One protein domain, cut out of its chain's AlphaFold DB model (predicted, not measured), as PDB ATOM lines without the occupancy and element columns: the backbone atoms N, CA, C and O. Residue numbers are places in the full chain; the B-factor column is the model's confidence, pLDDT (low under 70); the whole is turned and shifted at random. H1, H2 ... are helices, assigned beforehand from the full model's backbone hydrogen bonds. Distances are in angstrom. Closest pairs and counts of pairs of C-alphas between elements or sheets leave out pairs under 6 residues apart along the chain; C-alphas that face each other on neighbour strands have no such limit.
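What this domain is: This is residues 151 to 230 of the 251 residues of an uncharacterized protein of Candidatus Accumulibacter sp. BA-93 (UniProt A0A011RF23). Five short helices make a compact cluster round H1, with H2, H3 and H5 packing on H1 from different sides. H1, H3, H4 and H5 stand at the corners of a four-sided group, less well closed between H3 and H4, while H2 packs on H1 outside that group, at one end of the longest axis. The printed part has 80 residues with five named helices, in the order H1, H2, H3, H4, H5, and no named strand; the class is all helix. The whole is compact, with a radius of gyration of the C-alphas of 11.9 A, and rounded, spanning 33 by 23 by 23 A.

Where its parts are: Find C-alpha 151 at (8.950, 92.709, 28.680); from there H1, residues 151 to 161, runs 15.5 A to C-alpha 161 at (-1.025, 84.008, 20.523). Next look for H2 at residues 169 to 177, 12.2 A long, and for H3 at residues 184 to 195, 16.2 A long. H4 takes residues 201 to 213 over 18.7 A. After Asp 214 you reach H5, residues 215 to 228, the longest helix with 14 residues; it runs 19.7 A to C-alpha 228 at (5.222, 80.104, 36.081).

How they stand to each other: Begin at the hub, H1, which touches H2, H3 and H5. H1 and H2 form a helical hairpin at a shallow tilt of 16 degrees, opposite ways; their closest C-alphas, of His 158 and Phe 173, are 5.5 A apart. H3 touches H1 at a steep tilt of 55 degrees, opposite ways; look at the closest C-alphas, of Asp 152 and Ala 190, 5.2 A apart. H5 touches H1 at a shallow tilt of 31 degrees, opposite ways, and the C-alphas of Phe 160 and Gly 218 come closest at 5.0 A. H4 and H5 form a second helical hairpin at a steep tilt of 41 degrees, opposite ways. H4 touches H5 with residues 208 to 212 alone, and H5 touches H4 with residues 217 to 221 alone; the closest C-alphas, of Ala 211 and Gly 218, are 4.0 A apart. H3 and H4 are close but not clearly touching: their closest C-alphas, of Pro 184 and Leu 212, are 6.2 A apart. H2 is apart from H3, H4 and H5. In H1, H2 and H3 every O i to N i+4 pair is within hydrogen-bond range; in H4 it is 8 of 9 and in H5 9 of 10.

The domain as a whole: Look for the two C-alphas farthest apart at Arg 166 and Gly 197, 35.2 A. The printed part has no cut. The links H3 to H4 and H4 to H5 are tight, H1 to H2 and H2 to H3 are short, and no link is long. The mean pLDDT of the printed part is 91.3, with residues 165 to 168 under 70.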
ATOM      1  N   PRO A 151       8.972  92.548  30.137       97.00
ATOM      2  CA  PRO A 151       8.950  92.709  28.680       97.00
ATOM      3  C   PRO A 151       9.148  91.390  27.912       97.00
ATOM      4  O   PRO A 151       8.587  91.204  26.830       97.00
ATOM      5  N   ASP A 152       9.919  90.463  28.484       97.81
ATOM      6  CA  ASP A 152      10.149  89.128  27.929       97.81
ATOM      7  C   ASP A 152       8.852  88.305  27.888       97.81
ATOM      8  O   ASP A 152       8.522  87.703  26.867       97.81
ATOM      9  N   GLU A 153       8.071  88.307  28.972       97.56
ATOM     10  CA  GLU A 153       6.842  87.511  29.064       97.56
ATOM     11  C   GLU A 153       5.769  88.024  28.102       97.56
ATOM     12  O   GLU A 153       5.173  87.239  27.357       97.56
ATOM     13  N   ILE A 154       5.576  89.346  28.031       97.25
ATOM     14  CA  ILE A 154       4.626  89.927  27.075       97.25
ATOM     15  C   ILE A 154       5.052  89.655  25.620       97.25
ATOM     16  O   ILE A 154       4.199  89.466  24.750       97.25
ATOM     17  N   ALA A 155       6.360  89.596  25.336       97.44
ATOM     18  CA  ALA A 155       6.873  89.249  24.013       97.44
ATOM     19  C   ALA A 155       6.594  87.782  23.658       97.44
ATOM     20  O   ALA A 155       6.135  87.505  22.546       97.44
ATOM     21  N   CYS A 156       6.784  86.863  24.607       97.56
ATOM     22  CA  CYS A 156       6.424  85.455  24.457       97.56
ATOM     23  C   CYS A 156       4.922  85.279  24.193       97.56
ATOM     24  O   CYS A 156       4.548  84.603  23.234       97.56
ATOM     25  N   HIS A 157       4.051  85.932  24.972       96.50
ATOM     26  CA  HIS A 157       2.603  85.894  24.734       96.50
ATOM     27  C   HIS A 157       2.234  86.437  23.350       96.50
ATOM     28  O   HIS A 157       1.436  85.813  22.648       96.50
ATOM     29  N   HIS A 158       2.853  87.546  22.921       95.69
ATOM     30  CA  HIS A 158       2.647  88.091  21.579       95.69
ATOM     31  C   HIS A 158       2.977  87.039  20.508       95.69
ATOM     32  O   HIS A 158       2.156  86.787  19.629       95.69
ATOM     33  N   PHE A 159       4.131  86.374  20.601       95.94
ATOM     34  CA  PHE A 159       4.500  85.329  19.647       95.94
ATOM     35  C   PHE A 159       3.522  84.155  19.644       95.94
ATOM     36  O   PHE A 159       3.031  83.768  18.587       95.94
ATOM     37  N   PHE A 160       3.229  83.575  20.809       94.81
ATOM     38  CA  PHE A 160       2.434  82.349  20.874       94.81
ATOM     39  C   PHE A 160       0.970  82.560  20.474       94.81
ATOM     40  O   PHE A 160       0.366  81.660  19.893       94.81
ATOM     41  N   LEU A 161       0.400  83.738  20.744       91.81
ATOM     42  CA  LEU A 161      -1.025  84.008  20.523       91.81
ATOM     43  C   LEU A 161      -1.323  84.673  19.176       91.81
ATOM     44  O   LEU A 161      -2.430  84.524  18.667       91.81
ATOM     45  N   ALA A 162      -0.356  85.361  18.559       88.62
ATOM     46  CA  ALA A 162      -0.545  85.983  17.242       88.62
ATOM     47  C   ALA A 162      -0.485  84.992  16.067       88.62
ATOM     48  O   ALA A 162      -0.710  85.382  14.925       88.62
ATOM     49  N   ARG A 163      -0.162  83.720  16.325       83.62
ATOM     50  CA  ARG A 163      -0.028  82.675  15.296       83.62
ATOM     51  C   ARG A 163      -1.358  82.039  14.886       83.62
ATOM     52  O   ARG A 163      -1.375  81.258  13.939       83.62
ATOM     53  N   ASP A 164      -2.449  82.346  15.588       71.38
ATOM     54  CA  ASP A 164      -3.784  81.869  15.223       71.38
ATOM     55  C   ASP A 164      -4.447  82.781  14.182       71.38
ATOM     56  O   ASP A 164      -4.496  84.000  14.336       71.38
ATOM     57  N   THR A 165      -5.006  82.174  13.138       56.16
ATOM     58  CA  THR A 165      -5.555  82.849  11.954       56.16
ATOM     59  C   THR A 165      -6.887  83.556  12.206       56.16
ATOM     60  O   THR A 165      -7.295  84.374  11.384       56.16
ATOM     61  N   ARG A 166      -7.562  83.289  13.334       58.03
ATOM     62  CA  ARG A 166      -8.813  83.971  13.733       58.03
ATOM     63  C   ARG A 166      -8.644  85.019  14.843       58.03
ATOM     64  O   ARG A 166      -9.614  85.679  15.218       58.03
ATOM     65  N   GLY A 167      -7.433  85.189  15.375       61.06
ATOM     66  CA  GLY A 167      -7.196  85.968  16.588       61.06
ATOM     67  C   GLY A 167      -6.943  87.454  16.333       61.06
ATOM     68  O   GLY A 167      -5.870  87.838  15.874       61.06
ATOM     69  N   GLY A 168      -7.857  88.327  16.769       67.50
ATOM     70  CA  GLY A 168      -7.605  89.777  16.867       67.50
ATOM     71  C   GLY A 168      -6.503  90.142  17.869       67.50
ATOM     72  O   GLY A 168      -6.019  91.277  17.900       67.50
ATOM     73  N   VAL A 169      -6.064  89.158  18.656       81.94
ATOM     74  CA  VAL A 169      -5.089  89.273  19.743       81.94
ATOM     75  C   VAL A 169      -3.702  89.722  19.276       81.94
ATOM     76  O   VAL A 169      -3.016  90.424  20.014       81.94
ATOM     77  N   GLY A 170      -3.287  89.388  18.047       86.62
ATOM     78  CA  GLY A 170      -1.991  89.829  17.516       86.62
ATOM     79  C   GLY A 170      -1.882  91.355  17.437       86.62
ATOM     80  O   GLY A 170      -0.941  91.946  17.959       86.62
ATOM     81  N   SER A 171      -2.903  92.015  16.881       85.12
ATOM     82  CA  SER A 171      -2.956  93.486  16.815       85.12
ATOM     83  C   SER A 171      -3.007  94.138  18.203       85.12
ATOM     84  O   SER A 171      -2.408  95.193  18.422       85.12
ATOM     85  N   PHE A 172      -3.668  93.479  19.159       87.69
ATOM     86  CA  PHE A 172      -3.722  93.899  20.554       87.69
ATOM     87  C   PHE A 172      -2.323  93.911  21.188       87.69
ATOM     88  O   PHE A 172      -1.906  94.947  21.709       87.69
ATOM     89  N   PHE A 173      -1.563  92.815  21.085       91.62
ATOM     90  CA  PHE A 173      -0.204  92.758  21.630       91.62
ATOM     91  C   PHE A 173       0.774  93.657  20.872       91.62
ATOM     92  O   PHE A 173       1.647  94.257  21.498       91.62
ATOM     93  N   ALA A 174       0.616  93.807  19.553       91.12
ATOM     94  CA  ALA A 174       1.421  94.738  18.769       91.12
ATOM     95  C   ALA A 174       1.227  96.186  19.235       91.12
ATOM     96  O   ALA A 174       2.205  96.905  19.432       91.12
ATOM     97  N   LYS A 175      -0.025  96.597  19.487       89.75
ATOM     98  CA  LYS A 175      -0.340  97.919  20.041       89.75
ATOM     99  C   LYS A 175       0.212  98.089  21.453       89.75
ATOM    100  O   LYS A 175       0.776  99.133  21.756       89.75
ATOM    101  N   LEU A 176       0.053  97.077  22.301       90.38
ATOM    102  CA  LEU A 176       0.515  97.112  23.686       90.38
ATOM    103  C   LEU A 176       2.045  97.214  23.791       90.38
ATOM    104  O   LEU A 176       2.556  97.954  24.625       90.38
ATOM    105  N   ARG A 177       2.771  96.478  22.943       94.06
ATOM    106  CA  ARG A 177       4.241  96.443  22.935       94.06
ATOM    107  C   ARG A 177       4.882  97.513  22.051       94.06
ATOM    108  O   ARG A 177       6.098  97.651  22.092       94.06
ATOM    109  N   ALA A 178       4.099  98.195  21.213       93.81
ATOM    110  CA  ALA A 178       4.596  99.036  20.122       93.81
ATOM    111  C   ALA A 178       5.664  98.325  19.255       93.81
ATOM    112  O   ALA A 178       6.638  98.931  18.818       93.81
ATOM    113  N   ALA A 179       5.495  97.017  19.033       94.06
ATOM    114  CA  ALA A 179       6.475  96.165  18.365       94.06
ATOM    115  C   ALA A 179       5.801  94.998  17.637       94.06
ATOM    116  O   ALA A 179       4.743  94.518  18.048       94.06
ATOM    117  N   MET A 180       6.451  94.495  16.590       92.56
ATOM    118  CA  MET A 180       6.028  93.277  15.893       92.56
ATOM    119  C   MET A 180       6.201  92.024  16.778       92.56
ATOM    120  O   MET A 180       6.919  92.065  17.792       92.56
ATOM    121  N   PRO A 181       5.544  90.896  16.435       92.56
ATOM    122  CA  PRO A 181       5.839  89.616  17.069       92.56
ATOM    123  C   PRO A 181       7.346  89.316  16.983       92.56
ATOM    124  O   PRO A 181       7.939  89.528  15.922       92.56
ATOM    125  N   PRO A 182       7.977  88.855  18.077       96.25
ATOM    126  CA  PRO A 182       9.393  88.512  18.063       96.25
ATOM    127  C   PRO A 182       9.631  87.251  17.222       96.25
ATOM    128  O   PRO A 182       8.714  86.477  16.938       96.25
ATOM    129  N   LYS A 183      10.880  87.021  16.830       95.94
ATOM    130  CA  LYS A 183      11.309  85.810  16.129       95.94
ATOM    131  C   LYS A 183      11.402  84.625  17.104       95.94
ATOM    132  O   LYS A 183      11.665  84.828  18.290       95.94
ATOM    133  N   PRO A 184      11.303  83.372  16.618       96.62
ATOM    134  CA  PRO A 184      11.403  82.183  17.472       96.62
ATOM    135  C   PRO A 184      12.669  82.122  18.347       96.62
ATOM    136  O   PRO A 184      12.604  81.664  19.483       96.62
ATOM    137  N   GLY A 185      13.814  82.602  17.843       97.19
ATOM    138  CA  GLY A 185      15.063  82.659  18.615       97.19
ATOM    139  C   GLY A 185      14.990  83.613  19.812       97.19
ATOM    140  O   GLY A 185      15.377  83.240  20.913       97.19
ATOM    141  N   GLU A 186      14.400  84.796  19.626       97.56
ATOM    142  CA  GLU A 186      14.211  85.786  20.696       97.56
ATOM    143  C   GLU A 186      13.261  85.252  21.779       97.56
ATOM    144  O   GLU A 186      13.508  85.417  22.973       97.56
ATOM    145  N   VAL A 187      12.202  84.542  21.367       97.94
ATOM    146  CA  VAL A 187      11.274  83.861  22.286       97.94
ATOM    147  C   VAL A 187      11.993  82.779  23.078       97.94
ATOM    148  O   VAL A 187      11.780  82.661  24.282       97.94
ATOM    149  N   ARG A 188      12.868  82.001  22.432       97.56
ATOM    150  CA  ARG A 188      13.635  80.952  23.110       97.56
ATOM    151  C   ARG A 188      14.495  81.516  24.234       97.56
ATOM    152  O   ARG A 188      14.475  80.990  25.345       97.56
ATOM    153  N   GLU A 189      15.228  82.586  23.952       97.06
ATOM    154  CA  GLU A 189      16.075  83.247  24.943       97.06
ATOM    155  C   GLU A 189      15.252  83.857  26.085       97.06
ATOM    156  O   GLU A 189      15.598  83.678  27.255       97.06
ATOM    157  N   ALA A 190      14.142  84.524  25.758       97.81
ATOM    158  CA  ALA A 190      13.223  85.098  26.739       97.81
ATOM    159  C   ALA A 190      12.636  84.026  27.669       97.81
ATOM    160  O   ALA A 190      12.684  84.171  28.889       97.81
ATOM    161  N   VAL A 191      12.155  82.904  27.123       97.31
ATOM    162  CA  VAL A 191      11.661  81.772  27.925       97.31
ATOM    163  C   VAL A 191      12.763  81.206  28.823       97.31
ATOM    164  O   VAL A 191      12.501  80.925  29.992       97.31
ATOM    165  N   GLY A 192      13.996  81.091  28.320       95.06
ATOM    166  CA  GLY A 192      15.144  80.659  29.119       95.06
ATOM    167  C   GLY A 192      15.378  81.544  30.347       95.06
ATOM    168  O   GLY A 192      15.571  81.025  31.447       95.06
ATOM    169  N   ARG A 193      15.287  82.872  30.187       95.12
ATOM    170  CA  ARG A 193      15.394  83.833  31.302       95.12
ATOM    171  C   ARG A 193      14.220  83.725  32.277       95.12
ATOM    172  O   ARG A 193      14.438  83.682  33.484       95.12
ATOM    173  N   LEU A 194      12.989  83.633  31.772       95.31
ATOM    174  CA  LEU A 194      11.766  83.589  32.591       95.31
ATOM    175  C   LEU A 194      11.639  82.311  33.433       95.31
ATOM    176  O   LEU A 194      11.065  82.337  34.526       95.31
ATOM    177  N   ALA A 195      12.145  81.193  32.915       93.88
ATOM    178  CA  ALA A 195      12.018  79.875  33.527       93.88
ATOM    179  C   ALA A 195      13.242  79.465  34.371       93.88
ATOM    180  O   ALA A 195      13.217  78.418  35.027       93.88
ATOM    181  N   ALA A 196      14.304  80.279  34.381       91.25
ATOM    182  CA  ALA A 196      15.523  80.019  35.137       91.25
ATOM    183  C   ALA A 196      15.217  79.764  36.626       91.25
ATOM    184  O   ALA A 196      14.535  80.545  37.285       91.25
ATOM    185  N   GLY A 197      15.702  78.634  37.151       88.62
ATOM    186  CA  GLY A 197      15.500  78.235  38.549       88.62
ATOM    187  C   GLY A 197      14.089  77.747  38.906       88.62
ATOM    188  O   GLY A 197      13.872  77.366  40.052       88.62
ATOM    189  N   LYS A 198      13.140  77.724  37.958       89.38
ATOM    190  CA  LYS A 198      11.748  77.288  38.192       89.38
ATOM    191  C   LYS A 198      11.421  75.918  37.603       89.38
ATOM    192  O   LYS A 198      10.485  75.265  38.055       89.38
ATOM    193  N   VAL A 199      12.156  75.494  36.577       89.62
ATOM    194  CA  VAL A 199      11.878  74.264  35.821       89.62
ATOM    195  C   VAL A 199      13.161  73.506  35.488       89.62
ATOM    196  O   VAL A 199      14.255  74.069  35.501       89.62
ATOM    197  N   CYS A 200      13.023  72.224  35.140       89.00
ATOM    198  CA  CYS A 200      14.122  71.428  34.596       89.00
ATOM    199  C   CYS A 200      14.517  71.943  33.193       89.00
ATOM    200  O   CYS A 200      13.671  71.910  32.293       89.00
ATOM    201  N   PRO A 201      15.778  72.366  32.959       88.69
ATOM    202  CA  PRO A 201      16.192  72.944  31.678       88.69
ATOM    203  C   PRO A 201      16.055  71.990  30.485       88.69
ATOM    204  O   PRO A 201      15.654  72.418  29.406       88.69
ATOM    205  N   ALA A 202      16.351  70.700  30.681       88.12
ATOM    206  CA  ALA A 202      16.274  69.702  29.613       88.12
ATOM    207  C   ALA A 202      14.833  69.526  29.114       88.12
ATOM    208  O   ALA A 202      14.572  69.601  27.917       88.12
ATOM    209  N   HIS A 203      13.882  69.385  30.039       89.06
ATOM    210  CA  HIS A 203      12.477  69.205  29.682       89.06
ATOM    211  C   HIS A 203      11.843  70.487  29.121       89.06
ATOM    212  O   HIS A 203      11.009  70.432  28.219       89.06
ATOM    213  N   LEU A 204      12.270  71.658  29.614       92.19
ATOM    214  CA  LEU A 204      11.861  72.942  29.050       92.19
ATOM    215  C   LEU A 204      12.257  73.054  27.575       92.19
ATOM    216  O   LEU A 204      11.436  73.489  26.773       92.19
ATOM    217  N   ALA A 205      13.488  72.671  27.222       91.38
ATOM    218  CA  ALA A 205      13.973  72.752  25.848       91.38
ATOM    219  C   ALA A 205      13.122  71.900  24.890       91.38
ATOM    220  O   ALA A 205      12.681  72.412  23.863       91.38
ATOM    221  N   GLU A 206      12.813  70.654  25.266       90.81
ATOM    222  CA  GLU A 206      11.982  69.744  24.463       90.81
ATOM    223  C   GLU A 206      10.571  70.297  24.211       90.81
ATOM    224  O   GLU A 206      10.083  70.286  23.079       90.81
ATOM    225  N   ILE A 207       9.907  70.801  25.259       93.19
ATOM    226  CA  ILE A 207       8.557  71.371  25.136       93.19
ATOM    227  C   ILE A 207       8.595  72.666  24.321       93.19
ATOM    228  O   ILE A 207       7.721  72.903  23.487       93.19
ATOM    229  N   LEU A 208       9.599  73.512  24.556       95.81
ATOM    230  CA  LEU A 208       9.730  74.795  23.878       95.81
ATOM    231  C   LEU A 208       9.982  74.618  22.379       95.81
ATOM    232  O   LEU A 208       9.398  75.353  21.587       95.81
ATOM    233  N   ASP A 209      10.773  73.624  21.975       95.06
ATOM    234  CA  ASP A 209      10.972  73.283  20.561       95.06
ATOM    235  C   ASP A 209       9.641  72.992  19.862       95.06
ATOM    236  O   ASP A 209       9.371  73.529  18.786       95.06
ATOM    237  N   GLN A 210       8.769  72.216  20.510       95.12
ATOM    238  CA  GLN A 210       7.434  71.929  19.991       95.12
ATOM    239  C   GLN A 210       6.549  73.181  19.985       95.12
ATOM    240  O   GLN A 210       5.920  73.480  18.972       95.12
ATOM    241  N   ALA A 211       6.534  73.956  21.072       95.81
ATOM    242  CA  ALA A 211       5.728  75.173  21.201       95.81
ATOM    243  C   ALA A 211       6.086  76.248  20.157       95.81
ATOM    244  O   ALA A 211       5.219  76.983  19.673       95.81
ATOM    245  N   LEU A 212       7.363  76.346  19.778       95.75
ATOM    246  CA  LEU A 212       7.829  77.282  18.753       95.75
ATOM    247  C   LEU A 212       7.353  76.900  17.343       95.75
ATOM    248  O   LEU A 212       7.217  77.785  16.497       95.75
ATOM    249  N   VAL A 213       7.044  75.623  17.095       93.88
ATOM    250  CA  VAL A 213       6.642  75.106  15.775       93.88
ATOM    251  C   VAL A 213       5.135  74.881  15.672       93.88
ATOM    252  O   VAL A 213       4.536  75.297  14.684       93.88
ATOM    253  N   ASP A 214       4.489  74.337  16.696       93.31
ATOM    254  CA  ASP A 214       3.053  74.046  16.707       93.31
ATOM    255  C   ASP A 214       2.260  75.195  17.372       93.31
ATOM    256  O   ASP A 214       2.502  75.510  18.540       93.31
ATOM    257  N   PRO A 215       1.314  75.856  16.671       91.00
ATOM    258  CA  PRO A 215       0.522  76.947  17.246       91.00
ATOM    259  C   PRO A 215      -0.374  76.538  18.426       91.00
ATOM    260  O   PRO A 215      -0.589  77.339  19.337       91.00
ATOM    261  N   GLY A 216      -0.904  75.313  18.427       90.56
ATOM    262  CA  GLY A 216      -1.737  74.786  19.506       90.56
ATOM    263  C   GLY A 216      -0.920  74.537  20.771       90.56
ATOM    264  O   GLY A 216      -1.303  74.997  21.851       90.56
ATOM    265  N   VAL A 217       0.246  73.900  20.627       93.56
ATOM    266  CA  VAL A 217       1.206  73.725  21.732       93.56
ATOM    267  C   VAL A 217       1.719  75.082  22.208       93.56
ATOM    268  O   VAL A 217       1.765  75.328  23.410       93.56
ATOM    269  N   GLY A 218       2.025  76.001  21.290       94.62
ATOM    270  CA  GLY A 218       2.425  77.371  21.607       94.62
ATOM    271  C   GLY A 218       1.389  78.113  22.452       94.62
ATOM    272  O   GLY A 218       1.731  78.700  23.479       94.62
ATOM    273  N   ARG A 219       0.103  78.033  22.086       92.38
ATOM    274  CA  ARG A 219      -0.982  78.619  22.887       92.38
ATOM    275  C   ARG A 219      -1.031  78.015  24.289       92.38
ATOM    276  O   ARG A 219      -1.106  78.765  25.258       92.38
ATOM    277  N   ALA A 220      -0.971  76.688  24.401       93.25
ATOM    278  CA  ALA A 220      -0.949  76.013  25.698       93.25
ATOM    279  C   ALA A 220       0.254  76.462  26.546       93.25
ATOM    280  O   ALA A 220       0.106  76.790  27.723       93.25
ATOM    281  N   PHE A 221       1.429  76.564  25.923       95.69
ATOM    282  CA  PHE A 221       2.658  77.017  26.562       95.69
ATOM    283  C   PHE A 221       2.557  78.458  27.081       95.69
ATOM    284  O   PHE A 221       3.075  78.762  28.152       95.69
ATOM    285  N   SER A 222       1.832  79.335  26.381       95.44
ATOM    286  CA  SER A 222       1.547  80.700  26.843       95.44
ATOM    287  C   SER A 222       0.869  80.714  28.222       95.44
ATOM    288  O   SER A 222       1.256  81.490  29.096       95.44
ATOM    289  N   TYR A 223      -0.089  79.812  28.464       94.56
ATOM    290  CA  TYR A 223      -0.740  79.676  29.773       94.56
ATOM    291  C   TYR A 223       0.202  79.125  30.842       94.56
ATOM    292  O   TYR A 223       0.200  79.610  31.973       94.56
ATOM    293  N   VAL A 224       1.044  78.150  30.484       93.75
ATOM    294  CA  VAL A 224       2.081  77.625  31.387       93.75
ATOM    295  C   VAL A 224       3.040  78.737  31.804       93.75
ATOM    296  O   VAL A 224       3.356  78.857  32.984       93.75
ATOM    297  N   LEU A 225       3.459  79.593  30.869       95.12
ATOM    298  CA  LEU A 225       4.346  80.717  31.160       95.12
ATOM    299  C   LEU A 225       3.704  81.718  32.132       95.12
ATOM    300  O   LEU A 225       4.335  82.101  33.118       95.12
ATOM    301  N   ALA A 226       2.434  82.073  31.911       95.12
ATOM    302  CA  ALA A 226       1.689  82.939  32.825       95.12
ATOM    303  C   ALA A 226       1.539  82.315  34.225       95.12
ATOM    304  O   ALA A 226       1.556  83.029  35.229       95.12
ATOM    305  N   TRP A 227       1.425  80.988  34.312       91.25
ATOM    306  CA  TRP A 227       1.383  80.268  35.584       91.25
ATOM    307  C   TRP A 227       2.750  80.228  36.284       91.25
ATOM    308  O   TRP A 227       2.825  80.454  37.490       91.25
ATOM    309  N   LEU A 228       3.851  80.042  35.545       91.88
ATOM    310  CA  LEU A 228       5.222  80.104  36.081       91.88
ATOM    311  C   LEU A 228       5.576  81.474  36.680       91.88
ATOM    312  O   LEU A 228       6.478  81.586  37.518       91.88
ATOM    313  N   ARG A 229       4.885  82.545  36.277       91.38
ATOM    314  CA  ARG A 229       5.013  83.862  36.918       91.38
ATOM    315  C   ARG A 229       4.560  83.840  38.381       91.38
ATOM    316  O   ARG A 229       5.155  84.539  39.193       91.38
ATOM    317  N   VAL A 230       3.549  83.035  38.714       89.56
ATOM    318  CA  VAL A 230       2.972  82.931  40.069       89.56
ATOM    319  C   VAL A 230       3.316  81.619  40.788       89.56
ATOM    320  O   VAL A 230       2.967  81.452  41.958       89.56
TER     321      VAL A 230